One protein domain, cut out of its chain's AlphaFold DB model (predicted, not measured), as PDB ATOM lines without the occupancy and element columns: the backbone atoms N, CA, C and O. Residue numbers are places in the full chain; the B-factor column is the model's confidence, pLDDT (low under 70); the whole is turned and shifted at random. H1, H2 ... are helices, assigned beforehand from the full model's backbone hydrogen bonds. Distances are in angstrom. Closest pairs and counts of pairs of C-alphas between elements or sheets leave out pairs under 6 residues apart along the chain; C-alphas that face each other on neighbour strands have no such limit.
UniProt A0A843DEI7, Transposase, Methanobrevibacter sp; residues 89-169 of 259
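This is residues 89 to 169 of the 259 residues of the protein "Transposase" of Methanobrevibacter sp (UniProt A0A843DEI7). A helical hairpin of H2 and H3 is crossed by H4, whose last residues pack on H2, with short H1 packed on H4. Beyond H4 the chain runs out into an arm: residues 160 to 165 of H5 stick out and touch no other helix. The 81 printed residues hold five named helices, H1 to H5, and no named strand; the class is all helix. The whole is compact, with a radius of gyration of the C-alphas of 12.7 A and spans of 41 by 28 by 20 A.

The hub is H2, residues 103 to 119, with a kink of 27 degrees near residue 112. H3, residues 121 to 132, forms a hairpin with it: they touch through residues 123 to 127 of H3 alone, closest at the C-alphas of Ser 117 and Lys 124, 4.2 A, opposite ways at a shallow tilt of 34 degrees, only just short of steep. H4, residues 142 to 155, touches H2 with residues 151 to 155 alone, about perpendicular at 81 degrees; the closest C-alphas, Ala 112 and Ser 155, are 5.0 A apart. H1, residues 96 to 100, touches H4, closest at the C-alphas of Ile 96 and Gln 149, 6.3 A; it touches H2 only at the corner, C-alphas of Val 100 and Tyr 106 at 5.3 A. H5, residues 160 to 167, is apart from H4. Every O i to N i+4 pair is within hydrogen-bond range in H1, H3, H4 and H5, and 9 of 13 in H2.

H2 is 25.4 A long from C-alpha 103 at (194.609, 142.708, 91.532), H4 19.7 A, H3 16.7 A, H5 10.5 A and H1 6.0 A. H5 ends with C-alpha 167 at (173.976, 131.239, 108.027).

The C-alphas farthest apart, Lys 140 and Met 168, are 41.0 A apart. The printed part has no cut and no long link. No printed residue is under 70 in pLDDT.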
ATOM      1  N   LYS A  89     199.077 133.127 104.641       92.00
ATOM      2  CA  LYS A  89     200.249 134.006 104.811       92.00
ATOM      3  C   LYS A  89     200.026 135.430 104.294       92.00
ATOM      4  O   LYS A  89     200.688 136.351 104.768       92.00
ATOM      5  N   ASN A  90     199.086 135.640 103.373       91.25
ATOM      6  CA  ASN A  90     198.733 136.970 102.864       91.25
ATOM      7  C   ASN A  90     198.144 137.885 103.953       91.25
ATOM      8  O   ASN A  90     198.153 139.104 103.822       91.25
ATOM      9  N   LEU A  91     197.650 137.307 105.050       93.12
ATOM     10  CA  LEU A  91     197.126 138.052 106.191       93.12
ATOM     11  C   LEU A  91     198.208 138.441 107.206       93.12
ATOM     12  O   LEU A  91     197.895 139.091 108.198       93.12
ATOM     13  N   GLU A  92     199.473 138.059 107.013       93.00
ATOM     14  CA  GLU A  92     200.569 138.491 107.886       93.00
ATOM     15  C   GLU A  92     200.922 139.966 107.619       93.00
ATOM     16  O   GLU A  92     201.044 140.378 106.465       93.00
ATOM     17  N   LEU A  93     201.165 140.758 108.673       92.12
ATOM     18  CA  LEU A  93     201.474 142.196 108.550       92.12
ATOM     19  C   LEU A  93     202.627 142.492 107.576       92.12
ATOM     20  O   LEU A  93     202.565 143.465 106.834       92.12
ATOM     21  N   LYS A  94     203.657 141.639 107.536       93.00
ATOM     22  CA  LYS A  94     204.802 141.788 106.619       93.00
ATOM     23  C   LYS A  94     204.437 141.613 105.137       93.00
ATOM     24  O   LYS A  94     205.123 142.162 104.284       93.00
ATOM     25  N   ASN A  95     203.367 140.877 104.835       94.69
ATOM     26  CA  ASN A  95     202.940 140.569 103.468       94.69
ATOM     27  C   ASN A  95     201.781 141.463 103.003       94.69
ATOM     28  O   ASN A  95     201.523 141.534 101.803       94.69
ATOM     29  N   ILE A  96     201.112 142.172 103.923       95.31
ATOM     30  CA  ILE A  96     199.836 142.842 103.646       95.31
ATOM     31  C   ILE A  96     199.922 143.867 102.512       95.31
ATOM     32  O   ILE A  96     199.006 143.957 101.707       95.31
ATOM     33  N   LEU A  97     201.028 144.607 102.387       93.94
ATOM     34  CA  LEU A  97     201.200 145.572 101.295       93.94
ATOM     35  C   LEU A  97     201.253 144.889  99.929       93.94
ATOM     36  O   LEU A  97     200.612 145.351  98.990       93.94
ATOM     37  N   ASN A  98     201.977 143.775  99.830       93.38
ATOM     38  CA  ASN A  98     202.046 142.999  98.594       93.38
ATOM     39  C   ASN A  98     200.682 142.382  98.278       93.38
ATOM     40  O   ASN A  98     200.267 142.373  97.129       93.38
ATOM     41  N   THR A  99     199.962 141.920  99.304       92.75
ATOM     42  CA  THR A  99     198.605 141.378  99.159       92.75
ATOM     43  C   THR A  99     197.613 142.423  98.663       92.75
ATOM     44  O   THR A  99     196.826 142.131  97.780       92.75
ATOM     45  N   VAL A 100     197.639 143.639  99.206       93.06
ATOM     46  CA  VAL A 100     196.707 144.709  98.818       93.06
ATOM     47  C   VAL A 100     196.974 145.211  97.395       93.06
ATOM     48  O   VAL A 100     196.056 145.684  96.738       93.06
ATOM     49  N   ASN A 101     198.214 145.105  96.919       92.81
ATOM     50  CA  ASN A 101     198.601 145.519  95.569       92.81
ATOM     51  C   ASN A 101     198.425 144.412  94.511       92.81
ATOM     52  O   ASN A 101     198.716 144.642  93.342       92.81
ATOM     53  N   ASP A 102     197.946 143.229  94.901       94.19
ATOM     54  CA  ASP A 102     197.533 142.169  93.981       94.19
ATOM     55  C   ASP A 102     196.095 142.412  93.502       94.19
ATOM     56  O   ASP A 102     195.200 142.652  94.311       94.19
ATOM     57  N   GLU A 103     195.866 142.323  92.191       91.75
ATOM     58  CA  GLU A 103     194.609 142.708  91.532       91.75
ATOM     59  C   GLU A 103     193.380 142.013  92.138       91.75
ATOM     60  O   GLU A 103     192.433 142.665  92.581       91.75
ATOM     61  N   LYS A 104     193.442 140.686  92.278       91.12
ATOM     62  CA  LYS A 104     192.335 139.881  92.810       91.12
ATOM     63  C   LYS A 104     192.011 140.212  94.267       91.12
ATOM     64  O   LYS A 104     190.862 140.116  94.699       91.12
ATOM     65  N   ASN A 105     193.028 140.521  95.064       92.94
ATOM     66  CA  ASN A 105     192.859 140.871  96.471       92.94
ATOM     67  C   ASN A 105     192.388 142.319  96.645       92.94
ATOM     68  O   ASN A 105     191.591 142.587  97.542       92.94
ATOM     69  N   TYR A 106     192.836 143.225  95.778       93.50
ATOM     70  CA  TYR A 106     192.424 144.622  95.767       93.50
ATOM     71  C   TYR A 106     190.914 144.766  95.544       93.50
ATOM     72  O   TYR A 106     190.253 145.449  96.322       93.50
ATOM     73  N   GLU A 107     190.344 144.059  94.563       92.38
ATOM     74  CA  GLU A 107     188.894 144.082  94.302       92.38
ATOM     75  C   GLU A 107     188.075 143.618  95.516       92.38
ATOM     76  O   GLU A 107     187.117 144.274  95.931       92.38
ATOM     77  N   LYS A 108     188.486 142.510  96.144       92.88
ATOM     78  CA  LYS A 108     187.835 141.998  97.360       92.88
ATOM     79  C   LYS A 108     187.933 142.982  98.519       92.88
ATOM     80  O   LYS A 108     186.979 143.158  99.277       92.88
ATOM     81  N   LEU A 109     189.100 143.598  98.677       95.12
ATOM     82  CA  LEU A 109     189.342 144.580  99.720       95.12
ATOM     83  C   LEU A 109     188.466 145.820  99.537       95.12
ATOM     84  O   LEU A 109     187.952 146.324 100.533       95.12
ATOM     85  N   LEU A 110     188.286 146.296  98.300       94.75
ATOM     86  CA  LEU A 110     187.402 147.426  98.005       94.75
ATOM     87  C   LEU A 110     185.976 147.144  98.479       94.75
ATOM     88  O   LEU A 110     185.452 147.926  99.268       94.75
ATOM     89  N   LEU A 111     185.415 145.986  98.118       92.75
ATOM     90  CA  LEU A 111     184.077 145.569  98.551       92.75
ATOM     91  C   LEU A 111     183.941 145.574 100.088       92.75
ATOM     92  O   LEU A 111     182.959 146.059 100.647       92.75
ATOM     93  N   ALA A 112     184.951 145.058 100.794       94.69
ATOM     94  CA  ALA A 112     184.951 145.047 102.256       94.69
ATOM     95  C   ALA A 112     185.046 146.457 102.859       94.69
ATOM     96  O   ALA A 112     184.402 146.758 103.865       94.69
ATOM     97  N   LEU A 113     185.859 147.329 102.262       95.56
ATOM     98  CA  LEU A 113     186.050 148.695 102.732       95.56
ATOM     99  C   LEU A 113     184.851 149.595 102.456       95.56
ATOM    100  O   LEU A 113     184.608 150.485 103.266       95.56
ATOM    101  N   GLU A 114     184.108 149.366 101.376       94.38
ATOM    102  CA  GLU A 114     182.851 150.066 101.094       94.38
ATOM    103  C   GLU A 114     181.875 149.884 102.261       94.38
ATOM    104  O   GLU A 114     181.500 150.872 102.895       94.38
ATOM    105  N   ILE A 115     181.610 148.636 102.660       92.56
ATOM    106  CA  ILE A 115     180.738 148.304 103.801       92.56
ATOM    107  C   ILE A 115     181.261 148.921 105.110       92.56
ATOM    108  O   ILE A 115     180.510 149.507 105.892       92.56
ATOM    109  N   LEU A 116     182.571 148.839 105.364       94.12
ATOM    110  CA  LEU A 116     183.160 149.406 106.581       94.12
ATOM    111  C   LEU A 116     183.142 150.941 106.605       94.12
ATOM    112  O   LEU A 116     183.099 151.534 107.688       94.12
ATOM    113  N   SER A 117     183.205 151.590 105.441       93.75
ATOM    114  CA  SER A 117     183.270 153.048 105.317       93.75
ATOM    115  C   SER A 117     181.969 153.741 105.716       93.75
ATOM    116  O   SER A 117     182.017 154.863 106.223       93.75
ATOM    117  N   GLU A 118     180.831 153.057 105.569       92.94
ATOM    118  CA  GLU A 118     179.517 153.557 105.981       92.94
ATOM    119  C   GLU A 118     179.430 153.739 107.501       92.94
ATOM    120  O   GLU A 118     178.841 154.700 107.991       92.94
ATOM    121  N   LYS A 119     180.069 152.835 108.255       90.62
ATOM    122  CA  LYS A 119     180.000 152.789 109.724       90.62
ATOM    123  C   LYS A 119     181.217 153.418 110.409       90.62
ATOM    124  O   LYS A 119     181.180 153.668 111.611       90.62
ATOM    125  N   SER A 120     182.317 153.657 109.688       93.31
ATOM    126  CA  SER A 120     183.574 154.127 110.280       93.31
ATOM    127  C   SER A 120     184.346 155.118 109.410       93.31
ATOM    128  O   SER A 120     184.858 154.802 108.334       93.31
ATOM    129  N   ASN A 121     184.568 156.311 109.968       94.12
ATOM    130  CA  ASN A 121     185.353 157.367 109.329       94.12
ATOM    131  C   ASN A 121     186.827 156.971 109.097       94.12
ATOM    132  O   ASN A 121     187.471 157.471 108.175       94.12
ATOM    133  N   THR A 122     187.394 156.081 109.920       93.38
ATOM    134  CA  THR A 122     188.785 155.635 109.738       93.38
ATOM    135  C   THR A 122     188.928 154.755 108.499       93.38
ATOM    136  O   THR A 122     189.874 154.945 107.733       93.38
ATOM    137  N   PHE A 123     187.971 153.854 108.263       95.12
ATOM    138  CA  PHE A 123     187.928 153.024 107.059       95.12
ATOM    139  C   PHE A 123     187.528 153.828 105.821       95.12
ATOM    140  O   PHE A 123     188.111 153.609 104.764       95.12
ATOM    141  N   LYS A 124     186.665 154.842 105.960       95.75
ATOM    142  CA  LYS A 124     186.369 155.793 104.876       95.75
ATOM    143  C   LYS A 124     187.624 156.504 104.361       95.75
ATOM    144  O   LYS A 124     187.927 156.452 103.173       95.75
ATOM    145  N   LYS A 125     188.430 157.082 105.260       94.88
ATOM    146  CA  LYS A 125     189.717 157.704 104.891       94.88
ATOM    147  C   LYS A 125     190.703 156.703 104.281       94.88
ATOM    148  O   LYS A 125     191.533 157.081 103.456       94.88
ATOM    149  N   LEU A 126     190.662 155.441 104.712       95.25
ATOM    150  CA  LEU A 126     191.509 154.386 104.158       95.25
ATOM    151  C   LEU A 126     191.100 154.037 102.721       95.25
ATOM    152  O   LEU A 126     191.972 153.977 101.856       95.25
ATOM    153  N   LEU A 127     189.798 153.886 102.471       95.62
ATOM    154  CA  LEU A 127     189.224 153.654 101.146       95.62
ATOM    155  C   LEU A 127     189.598 154.785 100.180       95.62
ATOM    156  O   LEU A 127     190.168 154.524  99.125       95.62
ATOM    157  N   GLU A 128     189.405 156.046 100.578       95.31
ATOM    158  CA  GLU A 128     189.783 157.210  99.761       95.31
ATOM    159  C   GLU A 128     191.273 157.201  99.374       95.31
ATOM    160  O   GLU A 128     191.642 157.567  98.258       95.31
ATOM    161  N   ARG A 129     192.156 156.776 100.286       94.44
ATOM    162  CA  ARG A 129     193.597 156.670 100.006       94.44
ATOM    163  C   ARG A 129     193.933 155.521  99.056       94.44
ATOM    164  O   ARG A 129     194.863 155.670  98.263       94.44
ATOM    165  N   LEU A 130     193.220 154.398  99.162       93.69
ATOM    166  CA  LEU A 130     193.381 153.226  98.296       93.69
ATOM    167  C   LEU A 130     192.887 153.487  96.876       93.69
ATOM    168  O   LEU A 130     193.573 153.125  95.926       93.69
ATOM    169  N   VAL A 131     191.744 154.155  96.730       94.25
ATOM    170  CA  VAL A 131     191.175 154.518  95.423       94.25
ATOM    171  C   VAL A 131     192.054 155.547  94.705       94.25
ATOM    172  O   VAL A 131     192.210 155.485  93.492       94.25
ATOM    173  N   LYS A 132     192.705 156.461  95.440       94.69
ATOM    174  CA  LYS A 132     193.670 157.415  94.858       94.69
ATOM    175  C   LYS A 132     194.936 156.759  94.299       94.69
ATOM    176  O   LYS A 132     195.584 157.356  93.449       94.69
ATOM    177  N   ASN A 133     195.321 155.583  94.802       92.50
ATOM    178  CA  ASN A 133     196.547 154.882  94.405       92.50
ATOM    179  C   ASN A 133     196.251 153.390  94.166       92.50
ATOM    180  O   ASN A 133     196.697 152.550  94.958       92.50
ATOM    181  N   PRO A 134     195.482 153.053  93.116       92.06
ATOM    182  CA  PRO A 134     195.093 151.675  92.849       92.06
ATOM    183  C   PRO A 134     196.333 150.818  92.582       92.06
ATOM    184  O   PRO A 134     197.237 151.239  91.862       92.06
ATOM    185  N   LEU A 135     196.391 149.636  93.208       92.31
ATOM    186  CA  LEU A 135     197.466 148.635  93.068       92.31
ATOM    187  C   LEU A 135     198.900 149.120  93.378       92.31
ATOM    188  O   LEU A 135     199.870 148.397  93.167       92.31
ATOM    189  N   ASN A 136     199.065 150.336  93.900       93.62
ATOM    190  CA  ASN A 136     200.364 150.923  94.234       93.62
ATOM    191  C   ASN A 136     200.312 151.611  95.604       93.62
ATOM    192  O   ASN A 136     200.887 152.682  95.827       93.62
ATOM    193  N   PHE A 137     199.578 151.011  96.540       92.94
ATOM    194  CA  PHE A 137     199.430 151.542  97.882       92.94
ATOM    195  C   PHE A 137     200.730 151.379  98.671       92.94
ATOM    196  O   PHE A 137     201.305 150.291  98.762       92.94
ATOM    197  N   LYS A 138     201.180 152.476  99.284       92.94
ATOM    198  CA  LYS A 138     202.396 152.530 100.101       92.94
ATOM    199  C   LYS A 138     202.102 153.224 101.424       92.94
ATOM    200  O   LYS A 138     201.462 154.274 101.474       92.94
ATOM    201  N   THR A 139     202.592 152.651 102.517       93.19
ATOM    202  CA  THR A 139     202.544 153.268 103.847       93.19
ATOM    203  C   THR A 139     203.646 152.691 104.728       93.19
ATOM    204  O   THR A 139     204.034 151.540 104.559       93.19
ATOM    205  N   LYS A 140     204.129 153.490 105.683       92.56
ATOM    206  CA  LYS A 140     205.012 153.042 106.774       92.56
ATOM    207  C   LYS A 140     204.304 153.016 108.134       92.56
ATOM    208  O   LYS A 140     204.925 152.713 109.138       92.56
ATOM    209  N   SER A 141     203.029 153.404 108.184       94.94
ATOM    210  CA  SER A 141     202.268 153.485 109.434       94.94
ATOM    211  C   SER A 141     201.698 152.122 109.817       94.94
ATOM    212  O   SER A 141     200.839 151.601 109.102       94.94
ATOM    213  N   ASP A 142     202.104 151.614 110.981       93.00
ATOM    214  CA  ASP A 142     201.619 150.345 111.538       93.00
ATOM    215  C   ASP A 142     200.099 150.331 111.702       93.00
ATOM    216  O   ASP A 142     199.440 149.371 111.319       93.00
ATOM    217  N   GLN A 143     199.509 151.435 112.167       93.25
ATOM    218  CA  GLN A 143     198.058 151.541 112.331       93.25
ATOM    219  C   GLN A 143     197.300 151.358 111.005       93.25
ATOM    220  O   GLN A 143     196.218 150.770 110.977       93.25
ATOM    221  N   VAL A 144     197.858 151.870 109.902       95.19
ATOM    222  CA  VAL A 144     197.274 151.708 108.563       95.19
ATOM    223  C   VAL A 144     197.419 150.260 108.100       95.19
ATOM    224  O   VAL A 144     196.456 149.706 107.578       95.19
ATOM    225  N   LEU A 145     198.581 149.639 108.327       95.44
ATOM    226  CA  LEU A 145     198.820 148.229 108.001       95.44
ATOM    227  C   LEU A 145     197.880 147.302 108.780       95.44
ATOM    228  O   LEU A 145     197.284 146.411 108.186       95.44
ATOM    229  N   GLU A 146     197.668 147.551 110.072       94.94
ATOM    230  CA  GLU A 146     196.712 146.798 110.891       94.94
ATOM    231  C   GLU A 146     195.269 146.959 110.402       94.94
ATOM    232  O   GLU A 146     194.497 146.004 110.413       94.94
ATOM    233  N   ASN A 147     194.869 148.159 109.973       96.00
ATOM    234  CA  ASN A 147     193.518 148.372 109.451       96.00
ATOM    235  C   ASN A 147     193.323 147.695 108.087       96.00
ATOM    236  O   ASN A 147     192.275 147.090 107.867       96.00
ATOM    237  N   LEU A 148     194.337 147.727 107.212       96.50
ATOM    238  CA  LEU A 148     194.348 146.947 105.971       96.50
ATOM    239  C   LEU A 148     194.254 145.451 106.264       96.50
ATOM    240  O   LEU A 148     193.461 144.763 105.640       96.50
ATOM    241  N   GLN A 149     195.000 144.959 107.253       96.31
ATOM    242  CA  GLN A 149     194.978 143.558 107.664       96.31
ATOM    243  C   GLN A 149     193.581 143.109 108.123       96.31
ATOM    244  O   GLN A 149     193.099 142.061 107.695       96.31
ATOM    245  N   LYS A 150     192.904 143.914 108.953       96.44
ATOM    246  CA  LYS A 150     191.536 143.633 109.425       96.44
ATOM    247  C   LYS A 150     190.524 143.634 108.274       96.44
ATOM    248  O   LYS A 150     189.730 142.704 108.167       96.44
ATOM    249  N   ALA A 151     190.570 144.646 107.405       96.81
ATOM    250  CA  ALA A 151     189.678 144.743 106.248       96.81
ATOM    251  C   ALA A 151     189.928 143.613 105.238       96.81
ATOM    252  O   ALA A 151     188.985 143.028 104.713       96.81
ATOM    253  N   MET A 152     191.196 143.247 105.027       96.81
ATOM    254  CA  MET A 152     191.582 142.131 104.169       96.81
ATOM    255  C   MET A 152     191.057 140.806 104.717       96.81
ATOM    256  O   MET A 152     190.516 140.020 103.949       96.81
ATOM    257  N   LEU A 153     191.152 140.559 106.029       97.06
ATOM    258  CA  LEU A 153     190.537 139.382 106.646       97.06
ATOM    259  C   LEU A 153     189.025 139.354 106.402       97.06
ATOM    260  O   LEU A 153     188.530 138.350 105.902       97.06
ATOM    261  N   LEU A 154     188.319 140.455 106.676       96.81
ATOM    262  CA  LEU A 154     186.876 140.558 106.434       96.81
ATOM    263  C   LEU A 154     186.518 140.285 104.962       96.81
ATOM    264  O   LEU A 154     185.529 139.616 104.690       96.81
ATOM    265  N   SER A 155     187.355 140.723 104.016       96.00
ATOM    266  CA  SER A 155     187.130 140.509 102.581       96.00
ATOM    267  C   SER A 155     187.018 139.033 102.179       96.00
ATOM    268  O   SER A 155     186.262 138.704 101.266       96.00
ATOM    269  N   TYR A 156     187.694 138.116 102.885       95.12
ATOM    270  CA  TYR A 156     187.567 136.674 102.632       95.12
ATOM    271  C   TYR A 156     186.186 136.126 103.014       95.12
ATOM    272  O   TYR A 156     185.784 135.092 102.486       95.12
ATOM    273  N   PHE A 157     185.465 136.826 103.892       95.62
ATOM    274  CA  PHE A 157     184.129 136.482 104.376       95.62
ATOM    275  C   PHE A 157     183.002 137.177 103.598       95.62
ATOM    276  O   PHE A 157     181.831 136.940 103.879       95.62
ATOM    277  N   MET A 158     183.325 137.999 102.594       92.75
ATOM    278  CA  MET A 158     182.324 138.647 101.734       92.75
ATOM    279  C   MET A 158     181.818 137.754 100.590       92.75
ATOM    280  O   MET A 158     180.928 138.145  99.838       92.75
ATOM    281  N   ASP A 159     182.375 136.550 100.436       92.62
ATOM    282  CA  ASP A 159     181.905 135.582  99.448       92.62
ATOM    283  C   ASP A 159     180.493 135.076  99.793       92.62
ATOM    284  O   ASP A 159     180.269 134.512 100.864       92.62
ATOM    285  N   LYS A 160     179.536 135.244  98.869       93.06
ATOM    286  CA  LYS A 160     178.119 134.907  99.101       93.06
ATOM    287  C   LYS A 160     177.895 133.431  99.429       93.06
ATOM    288  O   LYS A 160     177.038 133.118 100.252       93.06
ATOM    289  N   ASN A 161     178.659 132.525  98.813       94.50
ATOM    290  CA  ASN A 161     178.525 131.094  99.083       94.50
ATOM    291  C   ASN A 161     179.010 130.771 100.497       94.50
ATOM    292  O   ASN A 161     178.352 130.017 101.209       94.50
ATOM    293  N   LEU A 162     180.128 131.367 100.924       94.88
ATOM    294  CA  LEU A 162     180.629 131.223 102.288       94.88
ATOM    295  C   LEU A 162     179.639 131.777 103.322       94.88
ATOM    296  O   LEU A 162     179.364 131.102 104.310       94.88
ATOM    297  N   GLN A 163     179.071 132.962 103.085       95.00
ATOM    298  CA  GLN A 163     178.061 133.550 103.974       95.00
ATOM    299  C   GLN A 163     176.819 132.666 104.087       95.00
ATOM    300  O   GLN A 163     176.346 132.411 105.190       95.00
ATOM    301  N   HIS A 164     176.330 132.137 102.964       94.88
ATOM    302  CA  HIS A 164     175.212 131.199 102.970       94.88
ATOM    303  C   HIS A 164     175.539 129.939 103.782       94.88
ATOM    304  O   HIS A 164     174.722 129.499 104.581       94.88
ATOM    305  N   GLN A 165     176.741 129.369 103.622       94.94
ATOM    306  CA  GLN A 165     177.174 128.223 104.429       94.94
ATOM    307  C   GLN A 165     177.200 128.552 105.931       94.94
ATOM    308  O   GLN A 165     176.777 127.718 106.718       94.94
ATOM    309  N   LEU A 166     177.637 129.754 106.324       95.56
ATOM    310  CA  LEU A 166     177.683 130.184 107.730       95.56
ATOM    311  C   LEU A 166     176.291 130.415 108.335       95.56
ATOM    312  O   LEU A 166     176.061 130.050 109.485       95.56
ATOM    313  N   ILE A 167     175.356 130.984 107.573       94.94
ATOM    314  CA  ILE A 167     173.976 131.239 108.027       94.94
ATOM    315  C   ILE A 167     173.207 129.933 108.274       94.94
ATOM    316  O   ILE A 167     172.330 129.889 109.132       94.94
ATOM    317  N   MET A 168     173.529 128.872 107.530       93.44
ATOM    318  CA  MET A 168     172.904 127.555 107.695       93.44
ATOM    319  C   MET A 168     173.359 126.818 108.964       93.44
ATOM    320  O   MET A 168     172.714 125.849 109.361       93.44
ATOM    321  N   GLU A 169     174.457 127.248 109.590       92.88
ATOM    322  CA  GLU A 169     174.934 126.689 110.855       92.88
ATOM    323  C   GLU A 169     174.131 127.239 112.041       92.88
ATOM    324  O   GLU A 169     173.473 128.278 111.956       92.88
TER     325      GLU A 169